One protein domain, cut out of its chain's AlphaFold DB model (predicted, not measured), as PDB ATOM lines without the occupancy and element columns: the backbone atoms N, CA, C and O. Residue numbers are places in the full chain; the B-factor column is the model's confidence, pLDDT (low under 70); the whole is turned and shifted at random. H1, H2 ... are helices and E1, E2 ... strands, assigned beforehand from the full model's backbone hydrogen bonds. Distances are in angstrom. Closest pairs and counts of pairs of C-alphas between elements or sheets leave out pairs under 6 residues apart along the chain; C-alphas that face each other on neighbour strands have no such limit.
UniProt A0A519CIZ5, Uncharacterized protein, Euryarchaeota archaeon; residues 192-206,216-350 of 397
ATOM      1  N   PHE A 192      18.928 -15.935  24.454       90.94
ATOM      2  CA  PHE A 192      20.119 -15.790  23.645       90.94
ATOM      3  C   PHE A 192      21.351 -15.930  24.527       90.94
ATOM      4  O   PHE A 192      21.362 -15.476  25.673       90.94
ATOM      5  N   VAL A 193      22.402 -16.519  23.977       93.12
ATOM      6  CA  VAL A 193      23.741 -16.489  24.560       93.12
ATOM      7  C   VAL A 193      24.617 -15.650  23.652       93.12
ATOM      8  O   VAL A 193      24.658 -15.867  22.445       93.12
ATOM      9  N   LYS A 194      25.300 -14.671  24.237       94.31
ATOM     10  CA  LYS A 194      26.353 -13.915  23.578       94.31
ATOM     11  C   LYS A 194      27.697 -14.439  24.058       94.31
ATOM     12  O   LYS A 194      27.976 -14.370  25.255       94.31
ATOM     13  N   ILE A 195      28.508 -14.939  23.138       93.62
ATOM     14  CA  ILE A 195      29.881 -15.366  23.405       93.62
ATOM     15  C   ILE A 195      30.805 -14.350  22.750       93.62
ATOM     16  O   ILE A 195      30.715 -14.130  21.544       93.62
ATOM     17  N   THR A 196      31.670 -13.729  23.541       94.62
ATOM     18  CA  THR A 196      32.720 -12.844  23.036       94.62
ATOM     19  C   THR A 196      34.028 -13.625  23.011       94.62
ATOM     20  O   THR A 196      34.404 -14.185  24.040       94.62
ATOM     21  N   GLY A 197      34.718 -13.681  21.875       92.44
ATOM     22  CA  GLY A 197      35.988 -14.401  21.744       92.44
ATOM     23  C   GLY A 197      36.517 -14.453  20.313       92.44
ATOM     24  O   GLY A 197      35.876 -13.948  19.392       92.44
ATOM     25  N   ALA A 198      37.687 -15.059  20.127       90.12
ATOM     26  CA  ALA A 198      38.167 -15.453  18.810       90.12
ATOM     27  C   ALA A 198      37.568 -16.814  18.424       90.12
ATOM     28  O   ALA A 198      37.473 -17.728  19.240       90.12
ATOM     29  N   PHE A 199      37.157 -16.942  17.166       87.06
ATOM     30  CA  PHE A 199      36.568 -18.172  16.635       87.06
ATOM     31  C   PHE A 199      37.331 -18.546  15.372       87.06
ATOM     32  O   PHE A 199      37.012 -18.018  14.308       87.06
ATOM     33  N   PRO A 200      38.379 -19.373  15.449       79.56
ATOM     34  CA  PRO A 200      39.135 -19.716  14.253       79.56
ATOM     35  C   PRO A 200      38.258 -20.544  13.307       79.56
ATOM     36  O   PRO A 200      37.545 -21.431  13.773       79.56
ATOM     37  N   ILE A 201      38.297 -20.250  12.004       76.00
ATOM     38  CA  ILE A 201      37.514 -20.940  10.966       76.00
ATOM     39  C   ILE A 201      38.464 -21.690  10.032       76.00
ATOM     40  O   ILE A 201      39.551 -21.211   9.708       76.00
ATOM     41  N   HIS A 202      38.046 -22.859   9.547       68.56
ATOM     42  CA  HIS A 202      38.719 -23.513   8.428       68.56
ATOM     43  C   HIS A 202      38.202 -22.946   7.107       68.56
ATOM     44  O   HIS A 202      37.038 -23.113   6.750       68.56
ATOM     45  N   THR A 203      39.086 -22.293   6.359       57.31
ATOM     46  CA  THR A 203      38.765 -21.699   5.055       57.31
ATOM     47  C   THR A 203      38.631 -22.735   3.937       57.31
ATOM     48  O   THR A 203      38.214 -22.380   2.837       57.31
ATOM     49  N   ASN A 204      38.944 -24.013   4.194       57.81
ATOM     50  CA  ASN A 204      38.924 -25.054   3.173       57.81
ATOM     51  C   ASN A 204      38.271 -26.358   3.680       57.81
ATOM     52  O   ASN A 204      38.902 -27.097   4.433       57.81
ATOM     53  N   PRO A 205      37.036 -26.692   3.257       54.19
ATOM     54  CA  PRO A 205      36.386 -27.970   3.571       54.19
ATOM     55  C   PRO A 205      36.939 -29.147   2.743       54.19
ATOM     56  O   PRO A 205      36.346 -30.225   2.719       54.19
ATOM     57  N   VAL A 206      38.048 -28.957   2.020       51.88
ATOM     58  CA  VAL A 206      38.618 -29.969   1.125       51.88
ATOM     59  C   VAL A 206      39.293 -31.057   1.956       51.88
ATOM     60  O   VAL A 206      40.458 -30.936   2.312       51.88
ATOM     61  N   SER A 216      43.883 -24.622  12.514       62.22
ATOM     62  CA  SER A 216      42.891 -23.576  12.649       62.22
ATOM     63  C   SER A 216      43.529 -22.281  12.143       62.22
ATOM     64  O   SER A 216      44.577 -21.856  12.627       62.22
ATOM     65  N   VAL A 217      42.967 -21.701  11.079       67.12
ATOM     66  CA  VAL A 217      43.518 -20.469  10.514       67.12
ATOM     67  C   VAL A 217      42.991 -19.308  11.362       67.12
ATOM     68  O   VAL A 217      41.777 -19.224  11.585       67.12
ATOM     69  N   PRO A 218      43.867 -18.426  11.869       71.75
ATOM     70  CA  PRO A 218      43.438 -17.209  12.540       71.75
ATOM     71  C   PRO A 218      42.605 -16.370  11.573       71.75
ATOM     72  O   PRO A 218      43.099 -15.929  10.535       71.75
ATOM     73  N   GLY A 219      41.333 -16.167  11.904       80.06
ATOM     74  CA  GLY A 219      40.444 -15.320  11.122       80.06
ATOM     75  C   GLY A 219      40.493 -13.883  11.629       80.06
ATOM     76  O   GLY A 219      40.323 -13.629  12.823       80.06
ATOM     77  N   LYS A 220      40.720 -12.934  10.719       90.00
ATOM     78  CA  LYS A 220      40.640 -11.487  10.982       90.00
ATOM     79  C   LYS A 220      39.200 -10.991  10.887       90.00
ATOM     80  O   LYS A 220      38.339 -11.669  10.332       90.00
ATOM     81  N   CYS A 221      38.929  -9.776  11.352       90.81
ATOM     82  CA  CYS A 221      37.573  -9.226  11.314       90.81
ATOM     83  C   CYS A 221      36.999  -9.074   9.898       90.81
ATOM     84  O   CYS A 221      35.790  -9.181   9.709       90.81
ATOM     85  N   ASN A 222      37.870  -8.855   8.910       89.00
ATOM     86  CA  ASN A 222      37.496  -8.731   7.500       89.00
ATOM     87  C   ASN A 222      37.531 -10.066   6.736       89.00
ATOM     88  O   ASN A 222      37.411 -10.072   5.510       89.00
ATOM     89  N   ASP A 223      37.731 -11.190   7.427       87.19
ATOM     90  CA  ASP A 223      37.749 -12.500   6.788       87.19
ATOM     91  C   ASP A 223      36.333 -12.887   6.330       87.19
ATOM     92  O   ASP A 223      35.385 -12.994   7.110       87.19
ATOM     93  N   ILE A 224      36.190 -13.092   5.020       85.62
ATOM     94  CA  ILE A 224      34.913 -13.408   4.375       85.62
ATOM     95  C   ILE A 224      34.339 -14.765   4.801       85.62
ATOM     96  O   ILE A 224      33.138 -14.979   4.629       85.62
ATOM     97  N   SER A 225      35.159 -15.666   5.352       83.31
ATOM     98  CA  SER A 225      34.723 -16.986   5.821       83.31
ATOM     99  C   SER A 225      33.744 -16.898   6.996       83.31
ATOM    100  O   SER A 225      32.849 -17.732   7.111       83.31
ATOM    101  N   TYR A 226      33.794 -15.830   7.798       86.56
ATOM    102  CA  TYR A 226      32.827 -15.603   8.878       86.56
ATOM    103  C   TYR A 226      31.387 -15.411   8.388       86.56
ATOM    104  O   TYR A 226      30.444 -15.645   9.147       86.56
ATOM    105  N   ASN A 227      31.189 -15.055   7.114       86.25
ATOM    106  CA  ASN A 227      29.855 -14.894   6.535       86.25
ATOM    107  C   ASN A 227      29.064 -16.210   6.455       86.25
ATOM    108  O   ASN A 227      27.846 -16.157   6.287       86.25
ATOM    109  N   SER A 228      29.713 -17.375   6.591       84.62
ATOM    110  CA  SER A 228      29.026 -18.673   6.615       84.62
ATOM    111  C   SER A 228      28.584 -19.121   8.012       84.62
ATOM    112  O   SER A 228      27.844 -20.096   8.121       84.62
ATOM    113  N   LEU A 229      29.023 -18.455   9.088       86.19
ATOM    114  CA  LEU A 229      28.647 -18.854  10.449       86.19
ATOM    115  C   LEU A 229      27.183 -18.555  10.798       86.19
ATOM    116  O   LEU A 229      26.549 -19.425  11.398       86.19
ATOM    117  N   PRO A 230      26.591 -17.394  10.453       90.25
ATOM    118  CA  PRO A 230      25.174 -17.156  10.710       90.25
ATOM    119  C   PRO A 230      24.277 -18.230  10.069       90.25
ATOM    120  O   PRO A 230      24.415 -18.560   8.896       90.25
ATOM    121  N   GLY A 231      23.346 -18.772  10.850       87.25
ATOM    122  CA  GLY A 231      22.481 -19.901  10.500       87.25
ATOM    123  C   GLY A 231      23.056 -21.275  10.858       87.25
ATOM    124  O   GLY A 231      22.311 -22.253  10.857       87.25
ATOM    125  N   SER A 232      24.343 -21.360  11.201       86.81
ATOM    126  CA  SER A 232      24.995 -22.619  11.570       86.81
ATOM    127  C   SER A 232      24.541 -23.123  12.937       86.81
ATOM    128  O   SER A 232      24.200 -22.344  13.836       86.81
ATOM    129  N   PHE A 233      24.557 -24.447  13.093       88.56
ATOM    130  CA  PHE A 233      24.279 -25.100  14.365       88.56
ATOM    131  C   PHE A 233      25.457 -24.903  15.315       88.56
ATOM    132  O   PHE A 233      26.612 -25.105  14.938       88.56
ATOM    133  N   PHE A 234      25.152 -24.526  16.548       89.44
ATOM    134  CA  PHE A 234      26.113 -24.301  17.611       89.44
ATOM    135  C   PHE A 234      25.871 -25.295  18.740       89.44
ATOM    136  O   PHE A 234      24.741 -25.467  19.209       89.44
ATOM    137  N   HIS A 235      26.947 -25.894  19.226       89.62
ATOM    138  CA  HIS A 235      26.938 -26.845  20.315       89.62
ATOM    139  C   HIS A 235      28.117 -26.591  21.247       89.62
ATOM    140  O   HIS A 235      29.264 -26.502  20.824       89.62
ATOM    141  N   SER A 236      27.833 -26.479  22.536       88.56
ATOM    142  CA  SER A 236      28.849 -26.264  23.554       88.56
ATOM    143  C   SER A 236      28.838 -27.416  24.542       88.56
ATOM    144  O   SER A 236      27.779 -27.787  25.057       88.56
ATOM    145  N   SER A 237      30.030 -27.937  24.817       88.19
ATOM    146  CA  SER A 237      30.273 -29.008  25.772       88.19
ATOM    147  C   SER A 237      31.502 -28.688  26.627       88.19
ATOM    148  O   SER A 237      32.284 -27.781  26.328       88.19
ATOM    149  N   TYR A 238      31.665 -29.401  27.736       84.50
ATOM    150  CA  TYR A 238      32.923 -29.408  28.480       84.50
ATOM    151  C   TYR A 238      33.418 -30.836  28.655       84.50
ATOM    152  O   TYR A 238      32.617 -31.768  28.766       84.50
ATOM    153  N   LEU A 239      34.740 -30.994  28.692       82.25
ATOM    154  CA  LEU A 239      35.390 -32.267  28.977       82.25
ATOM    155  C   LEU A 239      35.969 -32.232  30.400       82.25
ATOM    156  O   LEU A 239      37.014 -31.614  30.601       82.25
ATOM    157  N   PRO A 240      35.305 -32.825  31.409       78.75
ATOM    158  CA  PRO A 240      35.830 -32.873  32.771       78.75
ATOM    159  C   PRO A 240      37.171 -33.621  32.837       78.75
ATOM    160  O   PRO A 240      37.353 -34.639  32.173       78.75
ATOM    161  N   LEU A 241      38.102 -33.155  33.681       75.69
ATOM    162  CA  LEU A 241      39.374 -33.859  33.895       75.69
ATOM    163  C   LEU A 241      39.133 -35.300  34.342       75.69
ATOM    164  O   LEU A 241      38.452 -35.542  35.338       75.69
ATOM    165  N   GLY A 242      39.753 -36.243  33.635       72.25
ATOM    166  CA  GLY A 242      39.717 -37.665  33.979       72.25
ATOM    167  C   GLY A 242      38.497 -38.427  33.460       72.25
ATOM    168  O   GLY A 242      38.371 -39.608  33.771       72.25
ATOM    169  N   LEU A 243      37.629 -37.792  32.666       71.56
ATOM    170  CA  LEU A 243      36.531 -38.457  31.966       71.56
ATOM    171  C   LEU A 243      36.715 -38.317  30.450       71.56
ATOM    172  O   LEU A 243      37.202 -37.298  29.969       71.56
ATOM    173  N   PHE A 244      36.329 -39.356  29.707       76.19
ATOM    174  CA  PHE A 244      36.359 -39.370  28.237       76.19
ATOM    175  C   PHE A 244      35.040 -38.897  27.609       76.19
ATOM    176  O   PHE A 244      34.941 -38.811  26.387       76.19
ATOM    177  N   ASP A 245      34.049 -38.566  28.439       81.12
ATOM    178  CA  ASP A 245      32.719 -38.177  27.991       81.12
ATOM    179  C   ASP A 245      32.552 -36.659  28.018       81.12
ATOM    180  O   ASP A 245      32.774 -35.995  29.036       81.12
ATOM    181  N   TYR A 246      32.121 -36.109  26.884       83.62
ATOM    182  CA  TYR A 246      31.719 -34.713  26.781       83.62
ATOM    183  C   TYR A 246      30.378 -34.508  27.473       83.62
ATOM    184  O   TYR A 246      29.411 -35.227  27.221       83.62
ATOM    185  N   VAL A 247      30.302 -33.475  28.306       85.81
ATOM    186  CA  VAL A 247      29.047 -33.065  28.925       85.81
ATOM    187  C   VAL A 247      28.497 -31.870  28.163       85.81
ATOM    188  O   VAL A 247      29.076 -30.781  28.181       85.81
ATOM    189  N   ASP A 248      27.359 -32.073  27.504       88.75
ATOM    190  CA  ASP A 248      26.610 -31.015  26.830       88.75
ATOM    191  C   ASP A 248      26.243 -29.897  27.810       88.75
ATOM    192  O   ASP A 248      25.674 -30.140  28.878       88.75
ATOM    193  N   ILE A 249      26.467 -28.647  27.408       89.38
ATOM    194  CA  ILE A 249      26.053 -27.477  28.188       89.38
ATOM    195  C   ILE A 249      24.822 -26.849  27.553       89.38
ATOM    196  O   ILE A 249      23.774 -26.759  28.194       89.38
ATOM    197  N   PHE A 250      24.926 -26.425  26.293       92.75
ATOM    198  CA  PHE A 250      23.809 -25.851  25.548       92.75
ATOM    199  C   PHE A 250      23.985 -26.021  24.040       92.75
ATOM    200  O   PHE A 250      25.076 -26.277  23.530       92.75
ATOM    201  N   SER A 251      22.886 -25.877  23.307       92.62
ATOM    202  CA  SER A 251      22.887 -25.890  21.846       92.62
ATOM    203  C   SER A 251      21.917 -24.852  21.290       92.62
ATOM    204  O   SER A 251      20.890 -24.525  21.902       92.62
ATOM    205  N   GLY A 252      22.270 -24.309  20.129       93.56
ATOM    206  CA  GLY A 252      21.577 -23.181  19.526       93.56
ATOM    207  C   GLY A 252      21.891 -22.995  18.046       93.56
ATOM    208  O   GLY A 252      22.593 -23.799  17.438       93.56
ATOM    209  N   TYR A 253      21.379 -21.909  17.478       92.50
ATOM    210  CA  TYR A 253      21.755 -21.444  16.143       92.50
ATOM    211  C   TYR A 253      22.461 -20.101  16.241       92.50
ATOM    212  O   TYR A 253      22.006 -19.208  16.964       92.50
ATOM    213  N   ILE A 254      23.551 -19.941  15.495       92.31
ATOM    214  CA  ILE A 254      24.253 -18.659  15.396       92.31
ATOM    215  C   ILE A 254      23.361 -17.699  14.607       92.31
ATOM    216  O   ILE A 254      23.063 -17.937  13.442       92.31
ATOM    217  N   LEU A 255      22.919 -16.602  15.212       92.25
ATOM    218  CA  LEU A 255      22.101 -15.593  14.532       92.25
ATOM    219  C   LEU A 255      22.939 -14.521  13.855       92.25
ATOM    220  O   LEU A 255      22.588 -14.021  12.788       92.25
ATOM    221  N   SER A 256      24.014 -14.116  14.519       92.38
ATOM    222  CA  SER A 256      24.903 -13.075  14.026       92.38
ATOM    223  C   SER A 256      26.274 -13.207  14.661       92.38
ATOM    224  O   SER A 256      26.423 -13.755  15.757       92.38
ATOM    225  N   LEU A 257      27.254 -12.673  13.949       91.56
ATOM    226  CA  LEU A 257      28.624 -12.554  14.392       91.56
ATOM    227  C   LEU A 257      29.071 -11.122  14.112       91.56
ATOM    228  O   LEU A 257      28.955 -10.651  12.981       91.56
ATOM    229  N   CYS A 258      29.540 -10.427  15.142       93.62
ATOM    230  CA  CYS A 258      29.923  -9.024  15.045       93.62
ATOM    231  C   CYS A 258      31.382  -8.879  15.453       93.62
ATOM    232  O   CYS A 258      31.703  -9.171  16.601       93.62
ATOM    233  N   CYS A 259      32.261  -8.429  14.558       94.56
ATOM    234  CA  CYS A 259      33.620  -8.083  14.970       94.56
ATOM    235  C   CYS A 259      33.565  -6.945  15.997       94.56
ATOM    236  O   CYS A 259      32.906  -5.930  15.775       94.56
ATOM    237  N   VAL A 260      34.263  -7.131  17.113       94.94
ATOM    238  CA  VAL A 260      34.437  -6.136  18.173       94.94
ATOM    239  C   VAL A 260      35.783  -5.438  18.014       94.94
ATOM    240  O   VAL A 260      35.859  -4.216  18.121       94.94
ATOM    241  N   ARG A 261      36.850  -6.215  17.795       95.19
ATOM    242  CA  ARG A 261      38.231  -5.730  17.653       95.19
ATOM    243  C   ARG A 261      39.130  -6.811  17.064       95.19
ATOM    244  O   ARG A 261      38.769  -7.981  17.099       95.19
ATOM    245  N   GLU A 262      40.318  -6.431  16.619       93.94
ATOM    246  CA  GLU A 262      41.413  -7.366  16.346       93.94
ATOM    247  C   GLU A 262      42.389  -7.365  17.530       93.94
ATOM    248  O   GLU A 262      42.581  -6.339  18.190       93.94
ATOM    249  N   GLN A 263      42.945  -8.528  17.866       93.06
ATOM    250  CA  GLN A 263      43.833  -8.701  19.011       93.06
ATOM    251  C   GLN A 263      44.907  -9.750  18.713       93.06
ATOM    252  O   GLN A 263      44.624 -10.809  18.157       93.06
ATOM    253  N   MET A 264      46.145  -9.464  19.118       91.44
ATOM    254  CA  MET A 264      47.262 -10.405  19.016       91.44
ATOM    255  C   MET A 264      47.151 -11.475  20.099       91.44
ATOM    256  O   MET A 264      47.128 -11.133  21.283       91.44
ATOM    257  N   LEU A 265      47.126 -12.745  19.696       88.50
ATOM    258  CA  LEU A 265      47.024 -13.911  20.567       88.50
ATOM    259  C   LEU A 265      48.007 -15.002  20.174       88.50
ATOM    260  O   LEU A 265      48.277 -15.170  18.989       88.50
ATOM    261  N   PRO A 266      48.528 -15.753  21.150       85.06
ATOM    262  CA  PRO A 266      49.352 -16.917  20.872       85.06
ATOM    263  C   PRO A 266      48.517 -17.971  20.135       85.06
ATOM    264  O   PRO A 266      47.411 -18.307  20.562       85.06
ATOM    265  N   ASP A 267      49.045 -18.490  19.035       82.44
ATOM    266  CA  ASP A 267      48.504 -19.672  18.372       82.44
ATOM    267  C   ASP A 267      48.936 -20.963  19.099       82.44
ATOM    268  O   ASP A 267      49.602 -20.933  20.139       82.44
ATOM    269  N   SER A 268      48.583 -22.126  18.547       75.56
ATOM    270  CA  SER A 268      48.976 -23.428  19.111       75.56
ATOM    271  C   SER A 268      50.491 -23.673  19.127       75.56
ATOM    272  O   SER A 268      50.956 -24.538  19.868       75.56
ATOM    273  N   SER A 269      51.269 -22.915  18.347       81.50
ATOM    274  CA  SER A 269      52.735 -22.939  18.348       81.50
ATOM    275  C   SER A 269      53.356 -21.920  19.316       81.50
ATOM    276  O   SER A 269      54.576 -21.879  19.474       81.50
ATOM    277  N   GLY A 270      52.526 -21.106  19.982       83.00
ATOM    278  CA  GLY A 270      52.950 -20.008  20.847       83.00
ATOM    279  C   GLY A 270      53.360 -18.740  20.090       83.00
ATOM    280  O   GLY A 270      53.823 -17.787  20.720       83.00
ATOM    281  N   GLN A 271      53.203 -18.692  18.763       87.25
ATOM    282  CA  GLN A 271      53.462 -17.485  17.982       87.25
ATOM    283  C   GLN A 271      52.300 -16.504  18.118       87.25
ATOM    284  O   GLN A 271      51.132 -16.872  18.014       87.25
ATOM    285  N   MET A 272      52.622 -15.228  18.330       87.56
ATOM    286  CA  MET A 272      51.613 -14.176  18.409       87.56
ATOM    287  C   MET A 272      51.026 -13.919  17.019       87.56
ATOM    288  O   MET A 272      51.698 -13.357  16.155       87.56
ATOM    289  N   THR A 273      49.760 -14.275  16.836       89.56
ATOM    290  CA  THR A 273      49.003 -14.075  15.602       89.56
ATOM    291  C   THR A 273      47.806 -13.162  15.843       89.56
ATOM    292  O   THR A 273      47.254 -13.102  16.935       89.56
ATOM    293  N   GLU A 274      47.413 -12.394  14.833       90.94
ATOM    294  CA  GLU A 274      46.274 -11.482  14.922       90.94
ATOM    295  C   GLU A 274      44.955 -12.232  14.707       90.94
ATOM    296  O   GLU A 274      44.756 -12.852  13.662       90.94
ATOM    297  N   TYR A 275      44.046 -12.143  15.678       91.25
ATOM    298  CA  TYR A 275      42.705 -12.720  15.613       91.25
ATOM    299  C   TYR A 275      41.639 -11.630  15.687       91.25
ATOM    300  O   TYR A 275      41.753 -10.675  16.457       91.25
ATOM    301  N   GLY A 276      40.551 -11.816  14.946       92.31
ATOM    302  CA  GLY A 276      39.308 -11.099  15.183       92.31
ATOM    303  C   GLY A 276      38.639 -11.604  16.461       92.31
ATOM    304  O   GLY A 276      38.431 -12.804  16.641       92.31
ATOM    305  N   ILE A 277      38.285 -10.681  17.348       94.38
ATOM    306  CA  ILE A 277      37.421 -10.920  18.499       94.38
ATOM    307  C   ILE A 277      36.002 -10.560  18.087       94.38
ATOM    308  O   ILE A 277      35.733  -9.421  17.695       94.38
ATOM    309  N   PHE A 278      35.089 -11.515  18.200       94.19
ATOM    310  CA  PHE A 278      33.710 -11.370  17.767       94.19
ATOM    311  C   PHE A 278      32.733 -11.530  18.926       94.19
ATOM    312  O   PHE A 278      32.949 -12.330  19.829       94.19
ATOM    313  N   ASP A 279      31.612 -10.823  18.840       94.75
ATOM    314  CA  ASP A 279      30.389 -11.100  19.581       94.75
ATOM    315  C   ASP A 279      29.520 -12.064  18.753       94.75
ATOM    316  O   ASP A 279      28.857 -11.665  17.789       94.75
ATOM    317  N   MET A 280      29.517 -13.341  19.132       93.69
ATOM    318  CA  MET A 280      28.655 -14.374  18.565       93.69
ATOM    319  C   MET A 280      27.339 -14.436  19.337       93.69
ATOM    320  O   MET A 280      27.323 -14.754  20.526       93.69
ATOM    321  N   HIS A 281      26.227 -14.156  18.660       93.69
ATOM    322  CA  HIS A 281      24.888 -14.244  19.244       93.69
ATOM    323  C   HIS A 281      24.217 -15.548  18.831       93.69
ATOM    324  O   HIS A 281      24.013 -15.795  17.642       93.69
ATOM    325  N   ILE A 282      23.834 -16.351  19.815       93.81
ATOM    326  CA  ILE A 282      23.284 -17.692  19.636       93.81
ATOM    327  C   ILE A 282      21.869 -17.713  20.203       93.81
ATOM    328  O   ILE A 282      21.665 -17.377  21.367       93.81
ATOM    329  N   GLU A 283      20.885 -18.113  19.401       93.06
ATOM    330  CA  GLU A 283      19.539 -18.414  19.895       93.06
ATOM    331  C   GLU A 283      19.523 -19.835  20.457       93.06
ATOM    332  O   GLU A 283      19.764 -20.795  19.722       93.06
ATOM    333  N   LEU A 284      19.259 -19.970  21.759       91.50
ATOM    334  CA  LEU A 284      19.198 -21.271  22.413       91.50
ATOM    335  C   LEU A 284      17.896 -21.988  22.070       91.50
ATOM    336  O   LEU A 284      16.817 -21.403  22.165       91.50
ATOM    337  N   PHE A 285      17.998 -23.284  21.788       90.25
ATOM    338  CA  PHE A 285      16.836 -24.180  21.770       90.25
ATOM    339  C   PHE A 285      16.971 -25.333  22.779       90.25
ATOM    340  O   PHE A 285      15.957 -25.915  23.154       90.25
ATOM    341  N   LYS A 286      18.190 -25.658  23.244       89.81
ATOM    342  CA  LYS A 286      18.440 -26.673  24.282       89.81
ATOM    343  C   LYS A 286      19.440 -26.152  25.314       89.81
ATOM    344  O   LYS A 286      20.508 -25.659  24.955       89.81
ATOM    345  N   LEU A 287      19.103 -26.311  26.591       90.38
ATOM    346  CA  LEU A 287      19.990 -26.068  27.726       90.38
ATOM    347  C   LEU A 287      20.106 -27.370  28.521       90.38
ATOM    348  O   LEU A 287      19.140 -27.780  29.158       90.38
ATOM    349  N   SER A 288      21.260 -28.026  28.433       90.50
ATOM    350  CA  SER A 288      21.519 -29.330  29.055       90.50
ATOM    351  C   SER A 288      22.069 -29.185  30.476       90.50
ATOM    352  O   SER A 288      21.664 -29.922  31.367       90.50
ATOM    353  N   ASN A 289      22.953 -28.207  30.710       87.94
ATOM    354  CA  ASN A 289      23.580 -27.984  32.014       87.94
ATOM    355  C   ASN A 289      23.485 -26.504  32.443       87.94
ATOM    356  O   ASN A 289      24.421 -25.722  32.233       87.94
ATOM    357  N   PRO A 290      22.351 -26.083  33.041       85.25
ATOM    358  CA  PRO A 290      22.135 -24.694  33.452       85.25
ATOM    359  C   PRO A 290      23.105 -24.243  34.553       85.25
ATOM    360  O   PRO A 290      23.499 -23.076  34.585       85.25
ATOM    361  N   THR A 291      23.518 -25.158  35.433       86.62
ATOM    362  CA  THR A 291      24.468 -24.875  36.517       86.62
ATOM    363  C   THR A 291      25.827 -24.474  35.954       86.62
ATOM    364  O   THR A 291      26.372 -23.445  36.349       86.62
ATOM    365  N   PHE A 292      26.344 -25.229  34.981       84.94
ATOM    366  CA  PHE A 292      27.622 -24.913  34.345       84.94
ATOM    367  C   PHE A 292      27.550 -23.624  33.518       84.94
ATOM    368  O   PHE A 292      28.449 -22.788  33.598       84.94
ATOM    369  N   LEU A 293      26.447 -23.394  32.791       87.00
ATOM    370  CA  LEU A 293      26.239 -22.120  32.092       87.00
ATOM    371  C   LEU A 293      26.264 -20.926  33.059       87.00
ATOM    372  O   LEU A 293      26.883 -19.910  32.754       87.00
ATOM    373  N   SER A 294      25.641 -21.052  34.233       86.81
ATOM    374  CA  SER A 294      25.679 -20.012  35.270       86.81
ATOM    375  C   SER A 294      27.107 -19.726  35.747       86.81
ATOM    376  O   SER A 294      27.482 -18.565  35.912       86.81
ATOM    377  N   VAL A 295      27.932 -20.765  35.915       87.06
ATOM    378  CA  VAL A 295      29.354 -20.604  36.254       87.06
ATOM    379  C   VAL A 295      30.084 -19.835  35.152       87.06
ATOM    380  O   VAL A 295      30.754 -18.853  35.455       87.06
ATOM    381  N   MET A 296      29.897 -20.206  33.881       84.00
ATOM    382  CA  MET A 296      30.544 -19.515  32.758       84.00
ATOM    383  C   MET A 296      30.145 -18.044  32.638       84.00
ATOM    384  O   MET A 296      30.992 -17.204  32.356       84.00
ATOM    385  N   VAL A 297      28.869 -17.720  32.863       89.31
ATOM    386  CA  VAL A 297      28.365 -16.337  32.778       89.31
ATOM    387  C   VAL A 297      28.951 -15.446  33.871       89.31
ATOM    388  O   VAL A 297      29.179 -14.259  33.648       89.31
ATOM    389  N   ASN A 298      29.178 -16.008  35.056       86.88
ATOM    390  CA  ASN A 298      29.726 -15.274  36.195       86.88
ATOM    391  C   ASN A 298      31.259 -15.287  36.234       86.88
ATOM    392  O   ASN A 298      31.856 -14.577  37.045       86.88
ATOM    393  N   TYR A 299      31.903 -16.083  35.381       85.94
ATOM    394  CA  TYR A 299      33.350 -16.195  35.336       85.94
ATOM    395  C   TYR A 299      33.952 -15.205  34.338       85.94
ATOM    396  O   TYR A 299      33.476 -15.043  33.217       85.94
ATOM    397  N   THR A 300      35.023 -14.535  34.759       86.44
ATOM    398  CA  THR A 300      35.815 -13.655  33.896       86.44
ATOM    399  C   THR A 300      37.189 -14.295  33.711       86.44
ATOM    400  O   THR A 300      37.996 -14.232  34.643       86.44
ATOM    401  N   PRO A 301      37.456 -14.946  32.566       84.62
ATOM    402  CA  PRO A 301      38.758 -15.544  32.305       84.62
ATOM    403  C   PRO A 301      39.862 -14.488  32.289       84.62
ATOM    404  O   PRO A 301      39.656 -13.346  31.872       84.62
ATOM    405  N   GLN A 302      41.053 -14.882  32.732       84.75
ATOM    406  CA  GLN A 302      42.232 -14.022  32.680       84.75
ATOM    407  C   GLN A 302      43.010 -14.283  31.396       84.75
ATOM    408  O   GLN A 302      43.273 -15.432  31.052       84.75
ATOM    409  N   LEU A 303      43.404 -13.221  30.696       84.56
ATOM    410  CA  LEU A 303      44.288 -13.337  29.543       84.56
ATOM    411  C   LEU A 303      45.712 -13.661  30.019       84.56
ATOM    412  O   LEU A 303      46.317 -12.886  30.759       84.56
ATOM    413  N   THR A 304      46.242 -14.798  29.585       85.31
ATOM    414  CA  THR A 304      47.609 -15.263  29.839       85.31
ATOM    415  C   THR A 304      48.420 -15.266  28.541       85.31
ATOM    416  O   THR A 304      47.919 -14.964  27.457       85.31
ATOM    417  N   SER A 305      49.693 -15.660  28.634       79.56
ATOM    418  CA  SER A 305      50.563 -15.872  27.471       79.56
ATOM    419  C   SER A 305      50.138 -17.037  26.572       79.56
ATOM    420  O   SER A 305      50.803 -17.278  25.573       79.56
ATOM    421  N   SER A 306      49.083 -17.779  26.928       77.50
ATOM    422  CA  SER A 306      48.514 -18.886  26.151       77.50
ATOM    423  C   SER A 306      47.056 -18.630  25.737       77.50
ATOM    424  O   SER A 306      46.357 -19.571  25.373       77.50
ATOM    425  N   GLY A 307      46.573 -17.385  25.840       79.69
ATOM    426  CA  GLY A 307      45.177 -17.019  25.582       79.69
ATOM    427  C   GLY A 307      44.359 -16.833  26.864       79.69
ATOM    428  O   GLY A 307      44.900 -16.564  27.931       79.69
ATOM    429  N   TRP A 308      43.036 -16.922  26.777       77.88
ATOM    430  CA  TRP A 308      42.134 -16.744  27.912       77.88
ATOM    431  C   TRP A 308      42.099 -18.017  28.739       77.88
ATOM    432  O   TRP A 308      41.654 -19.072  28.293       77.88
ATOM    433  N   SER A 309      42.563 -17.912  29.977       80.50
ATOM    434  CA  SER A 309      42.541 -19.011  30.921       80.50
ATOM    435  C   SER A 309      41.162 -19.129  31.563       80.50
ATOM    436  O   SER A 309      40.736 -18.266  32.334       80.50
ATOM    437  N   TRP A 310      40.484 -20.233  31.255       75.50
ATOM    438  CA  TRP A 310      39.254 -20.671  31.908       75.50
ATOM    439  C   TRP A 310      39.568 -21.625  33.060       75.50
ATOM    440  O   TRP A 310      39.119 -22.768  33.081       75.50
ATOM    441  N   SER A 311      40.354 -21.170  34.038       73.12
ATOM    442  CA  SER A 311      40.567 -21.926  35.276       73.12
ATOM    443  C   SER A 311      39.350 -21.748  36.194       73.12
ATOM    444  O   SER A 311      39.378 -20.971  37.156       73.12
ATOM    445  N   LEU A 312      38.246 -22.411  35.839       70.31
ATOM    446  CA  LEU A 312      36.995 -22.337  36.586       70.31
ATOM    447  C   LEU A 312      37.218 -22.823  38.033       70.31
ATOM    448  O   LEU A 312      37.767 -23.908  38.233       70.31
ATOM    449  N   PRO A 313      36.806 -22.054  39.057       58.81
ATOM    450  CA  PRO A 313      36.971 -22.463  40.445       58.81
ATOM    451  C   PRO A 313      36.115 -23.704  40.749       58.81
ATOM    452  O   PRO A 313      34.890 -23.654  40.668       58.81
ATOM    453  N   GLY A 314      36.764 -24.821  41.100       61.47
ATOM    454  CA  GLY A 314      36.127 -26.103  41.441       61.47
ATOM    455  C   GLY A 314      36.775 -27.310  40.748       61.47
ATOM    456  O   GLY A 314      37.801 -27.178  40.090       61.47
ATOM    457  N   ALA A 315      36.162 -28.495  40.863       48.06
ATOM    458  CA  ALA A 315      36.613 -29.756  40.240       48.06
ATOM    459  C   ALA A 315      36.507 -29.783  38.694       48.06
ATOM    460  O   ALA A 315      36.559 -30.842  38.076       48.06
ATOM    461  N   PHE A 316      36.350 -28.622  38.059       57.06
ATOM    462  CA  PHE A 316      36.106 -28.464  36.629       57.06
ATOM    463  C   PHE A 316      37.371 -28.045  35.881       57.06
ATOM    464  O   PHE A 316      37.283 -27.211  34.988       57.06
ATOM    465  N   GLY A 317      38.544 -28.604  36.197       56.59
ATOM    466  CA  GLY A 317      39.788 -28.300  35.461       56.59
ATOM    467  C   GLY A 317      39.795 -28.772  33.995       56.59
ATOM    468  O   GLY A 317      40.853 -28.985  33.415       56.59
ATOM    469  N   GLY A 318      38.611 -29.019  33.442       62.59
ATOM    470  CA  GLY A 318      38.363 -29.475  32.098       62.59
ATOM    471  C   GLY A 318      38.455 -28.364  31.068       62.59
ATOM    472  O   GLY A 318      38.402 -27.174  31.378       62.59
ATOM    473  N   GLU A 319      38.557 -28.779  29.815       69.69
ATOM    474  CA  GLU A 319      38.569 -27.871  28.683       69.69
ATOM    475  C   GLU A 319      37.131 -27.545  28.272       69.69
ATOM    476  O   GLU A 319      36.294 -28.433  28.071       69.69
ATOM    477  N   PHE A 320      36.832 -26.252  28.177       70.69
ATOM    478  CA  PHE A 320      35.592 -25.785  27.578       70.69
ATOM    479  C   PHE A 320      35.726 -25.848  26.060       70.69
ATOM    480  O   PHE A 320      36.678 -25.296  25.509       70.69
ATOM    481  N   ILE A 321      34.789 -26.522  25.395       74.38
ATOM    482  CA  ILE A 321      34.859 -26.773  23.960       74.38
ATOM    483  C   ILE A 321      33.608 -26.209  23.301       74.38
ATOM    484  O   ILE A 321      32.464 -26.469  23.693       74.38
ATOM    485  N   ILE A 322      33.845 -25.406  22.272       74.06
ATOM    486  CA  ILE A 322      32.797 -24.919  21.392       74.06
ATOM    487  C   ILE A 322      32.931 -25.630  20.059       74.06
ATOM    488  O   ILE A 322      33.967 -25.530  19.403       74.06
ATOM    489  N   ASN A 323      31.832 -26.256  19.655       76.81
ATOM    490  CA  ASN A 323      31.669 -26.887  18.364       76.81
ATOM    491  C   ASN A 323      30.589 -26.151  17.584       76.81
ATOM    492  O   ASN A 323      29.489 -25.897  18.075       76.81
ATOM    493  N   TYR A 324      30.863 -25.833  16.331       72.56
ATOM    494  CA  TYR A 324      29.830 -25.357  15.425       72.56
ATOM    495  C   TYR A 324      29.921 -26.108  14.106       72.56
ATOM    496  O   TYR A 324      31.007 -26.430  13.623       72.56
ATOM    497  N   GLN A 325      28.753 -26.434  13.559       69.50
ATOM    498  CA  GLN A 325      28.615 -27.149  12.300       69.50
ATOM    499  C   GLN A 325      28.165 -26.163  11.237       69.50
ATOM    500  O   GLN A 325      27.002 -25.744  11.204       69.50
ATOM    501  N   VAL A 326      29.096 -25.807  10.357       62.66
ATOM    502  CA  VAL A 326      28.785 -25.004   9.178       62.66
ATOM    503  C   VAL A 326      28.100 -25.909   8.164       62.66
ATOM    504  O   VAL A 326      28.676 -26.896   7.715       62.66
ATOM    505  N   HIS A 327      26.861 -25.587   7.795       57.72
ATOM    506  CA  HIS A 327      26.157 -26.259   6.700       57.72
ATOM    507  C   HIS A 327      26.714 -25.772   5.350       57.72
ATOM    508  O   HIS A 327      26.051 -25.079   4.582       57.72
ATOM    509  N   ALA A 328      27.970 -26.107   5.058       50.78
ATOM    510  CA  ALA A 328      28.548 -25.914   3.738       50.78
ATOM    511  C   ALA A 328      28.218 -27.150   2.888       50.78
ATOM    512  O   ALA A 328      28.794 -28.215   3.082       50.78
ATOM    513  N   THR A 329      27.219 -27.013   2.010       44.19
ATOM    514  CA  THR A 329      26.904 -27.857   0.834       44.19
ATOM    515  C   THR A 329      27.574 -29.246   0.758       44.19
ATOM    516  O   THR A 329      28.305 -29.521  -0.191       44.19
ATOM    517  N   GLY A 330      27.295 -30.140   1.716       43.44
ATOM    518  CA  GLY A 330      27.618 -31.571   1.609       43.44
ATOM    519  C   GLY A 330      28.605 -32.168   2.621       43.44
ATOM    520  O   GLY A 330      28.866 -33.362   2.521       43.44
ATOM    521  N   GLY A 331      29.116 -31.416   3.603       46.19
ATOM    522  CA  GLY A 331      29.973 -31.971   4.663       46.19
ATOM    523  C   GLY A 331      29.758 -31.304   6.022       46.19
ATOM    524  O   GLY A 331      29.604 -30.090   6.101       46.19
ATOM    525  N   VAL A 332      29.737 -32.097   7.097       47.47
ATOM    526  CA  VAL A 332      29.705 -31.591   8.477       47.47
ATOM    527  C   VAL A 332      31.147 -31.375   8.927       47.47
ATOM    528  O   VAL A 332      31.822 -32.325   9.309       47.47
ATOM    529  N   SER A 333      31.639 -30.140   8.870       52.94
ATOM    530  CA  SER A 333      32.901 -29.786   9.525       52.94
ATOM    531  C   SER A 333      32.610 -29.389  10.973       52.94
ATOM    532  O   SER A 333      31.980 -28.354  11.203       52.94
ATOM    533  N   SER A 334      33.038 -30.204  11.941       54.38
ATOM    534  CA  SER A 334      33.078 -29.814  13.353       54.38
ATOM    535  C   SER A 334      34.375 -29.063  13.621       54.38
ATOM    536  O   SER A 334      35.462 -29.635  13.559       54.38
ATOM    537  N   LEU A 335      34.254 -27.769  13.888       57.91
ATOM    538  CA  LEU A 335      35.361 -26.941  14.343       57.91
ATOM    539  C   LEU A 335      35.403 -26.982  15.867       57.91
ATOM    540  O   LEU A 335      34.507 -26.429  16.500       57.91
ATOM    541  N   ASN A 336      36.425 -27.627  16.431       58.22
ATOM    542  CA  ASN A 336      36.663 -27.619  17.871       58.22
ATOM    543  C   ASN A 336      37.491 -26.376  18.204       58.22
ATOM    544  O   ASN A 336      38.690 -26.328  17.923       58.22
ATOM    545  N   SER A 337      36.864 -25.360  18.795       59.59
ATOM    546  CA  SER A 337      37.611 -24.275  19.430       59.59
ATOM    547  C   SER A 337      37.792 -24.609  20.901       59.59
ATOM    548  O   SER A 337      36.808 -24.747  21.635       59.59
ATOM    549  N   SER A 338      39.046 -24.697  21.334       62.00
ATOM    550  CA  SER A 338      39.392 -24.741  22.750       62.00
ATOM    551  C   SER A 338      39.014 -23.425  23.437       62.00
ATOM    552  O   SER A 338      39.020 -22.351  22.823       62.00
ATOM    553  N   GLY A 339      38.688 -23.496  24.728       58.16
ATOM    554  CA  GLY A 339      38.266 -22.348  25.538       58.16
ATOM    555  C   GLY A 339      39.290 -21.210  25.613       58.16
ATOM    556  O   GLY A 339      38.921 -20.088  25.952       58.16
ATOM    557  N   GLY A 340      40.545 -21.464  25.216       60.38
ATOM    558  CA  GLY A 340      41.648 -20.497  25.180       60.38
ATOM    559  C   GLY A 340      41.387 -19.226  24.365       60.38
ATOM    560  O   GLY A 340      42.123 -18.254  24.503       60.38
ATOM    561  N   TYR A 341      40.332 -19.193  23.553       79.81
ATOM    562  CA  TYR A 341      39.987 -18.050  22.708       79.81
ATOM    563  C   TYR A 341      38.773 -17.248  23.189       79.81
ATOM    564  O   TYR A 341      38.376 -16.282  22.540       79.81
ATOM    565  N   ILE A 342      38.157 -17.628  24.309       87.50
ATOM    566  CA  ILE A 342      36.862 -17.079  24.717       87.50
ATOM    567  C   ILE A 342      37.061 -16.066  25.834       87.50
ATOM    568  O   ILE A 342      37.617 -16.376  26.879       87.50
ATOM    569  N   GLU A 343      36.575 -14.851  25.619       90.62
ATOM    570  CA  GLU A 343      36.717 -13.732  26.544       90.62
ATOM    571  C   GLU A 343      35.575 -13.658  27.555       90.62
ATOM    572  O   GLU A 343      35.804 -13.376  28.728       90.62
ATOM    573  N   SER A 344      34.331 -13.865  27.121       92.50
ATOM    574  CA  SER A 344      33.190 -13.827  28.038       92.50
ATOM    575  C   SER A 344      31.960 -14.526  27.475       92.50
ATOM    576  O   SER A 344      31.788 -14.639  26.261       92.50
ATOM    577  N   VAL A 345      31.068 -14.943  28.374       91.69
ATOM    578  CA  VAL A 345      29.754 -15.503  28.043       91.69
ATOM    579  C   VAL A 345      28.683 -14.689  28.762       91.69
ATOM    580  O   VAL A 345      28.794 -14.406  29.950       91.69
ATOM    581  N   LYS A 346      27.625 -14.289  28.053       93.12
ATOM    582  CA  LYS A 346      26.489 -13.548  28.620       93.12
ATOM    583  C   LYS A 346      25.176 -14.172  28.178       93.12
ATOM    584  O   LYS A 346      24.992 -14.457  27.000       93.12
ATOM    585  N   VAL A 347      24.236 -14.329  29.105       89.50
ATOM    586  CA  VAL A 347      22.865 -14.757  28.796       89.50
ATOM    587  C   VAL A 347      21.971 -13.528  28.683       89.50
ATOM    588  O   VAL A 347      21.966 -12.660  29.554       89.50
ATOM    589  N   ILE A 348      21.209 -13.454  27.597       86.00
ATOM    590  CA  ILE A 348      20.259 -12.386  27.306       86.00
ATOM    591  C   ILE A 348      18.882 -13.036  27.184       86.00
ATOM    592  O   ILE A 348      18.610 -13.769  26.235       86.00
ATOM    593  N   GLN A 349      17.999 -12.777  28.144       77.94
ATOM    594  CA  GLN A 349      16.611 -13.240  28.096       77.94
ATOM    595  C   GLN A 349      15.689 -12.106  27.644       77.94
ATOM    596  O   GLN A 349      15.732 -11.004  28.193       77.94
ATOM    597  N   GLY A 350      14.830 -12.386  26.660       65.88
ATOM    598  CA  GLY A 350      13.787 -11.465  26.202       65.88
ATOM    599  C   GLY A 350      13.938 -11.011  24.752       65.88
ATOM    600  O   GLY A 350      14.817 -11.443  24.015       65.88
TER     601      GLY A 350
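What this domain is: This is residues 192 to 206 and 216 to 350 of the 397 residues of an uncharacterized protein of Euryarchaeota archaeon (UniProt A0A519CIZ5). One long antiparallel sheet is twisted and folded back on itself, so that the leaf E8 E7 E2 faces the leaf E4 E1 E9 across the hinge E3; it stays open, with its edge strands E8 and E9 apart. H2 packs beside E9 and E3 at one end, H1 grazes the sheet at the opposite end, and the small hairpin E5 E6 sits near the far end of E3. The printed part has 150 residues, with E1 H1 E2 E3 E4 H2 E5 E6 E7 E8 E9 along it; the large sheet's order is E8 E7 E2 E3 E4 E1 E9. The class is mostly strand, and the whole is compact, with a radius of gyration of the C-alphas of 14.7 A and a rounded outline of 38 by 35 by 33 A.

Where its parts are: E1, residues 192 to 198, begins with C-alpha 192 at (20.119, -15.790, 23.645). H1 is residues 224 to 228 and E2 residues 233 to 239. E3, residues 247 to 266, measures 27.2 A and bends by 122 degrees at residue 263. E4, residues 272 to 287, measures 35.0 A and bends by 89 degrees at residue 284. H2, residues 290 to 298, measures 12.4 A. E5, residues 302 to 304, and E6, residues 307 to 309, are short. E7, residues 319 to 328, measures 27.0 A, and E8, residues 331 to 338, 21.6 A. E9, residues 342 to 349, ends with C-alpha 349 at (16.611, -13.240, 28.096).

How they stand to each other: E1 is antiparallel to E9, with N 194 and O 346 2.8 A apart, and to E4, with N 195 and O 280 2.9 A apart. E2, E3 and E4 form a meander, each strand the antiparallel neighbour of the one before: N 236 and O 250 are 2.9 A apart, N 263 and O 275 2.8 A. E7 pairs with E2 through N 323 and O 235, 2.8 A, and forms a hairpin with E8, with N 337 and O 322 3.0 A apart. H2 is on the sheet at a height over the sheet of 7.8 A, only just over none of the strands, with two C-alphas falling on E3 and two on E9; its closest C-alphas to E9 are Val 297 and Val 345, 5.0 A. H1 only grazes the sheet, with residues 226 to 228. In the hairpin E5 and E6, N 304 and O 307 are 2.8 A apart. Every O i to N i+4 pair is within hydrogen-bond range in H2; H1 has 0 of 1, but 2 of 2 O i to N i+3 pairs.

The domain as a whole: The farthest C-alphas, of Gly 314 and Thr 329, are 41.7 A apart. Residues 207 to 215 are not printed; C-alphas 206 and 216 are 13.9 A apart across this cut. Of the links printed whole, none is long. The mean pLDDT of the printed part is 80.4, with 31 residues under 70, among them 313 to 319 and 325 to 340.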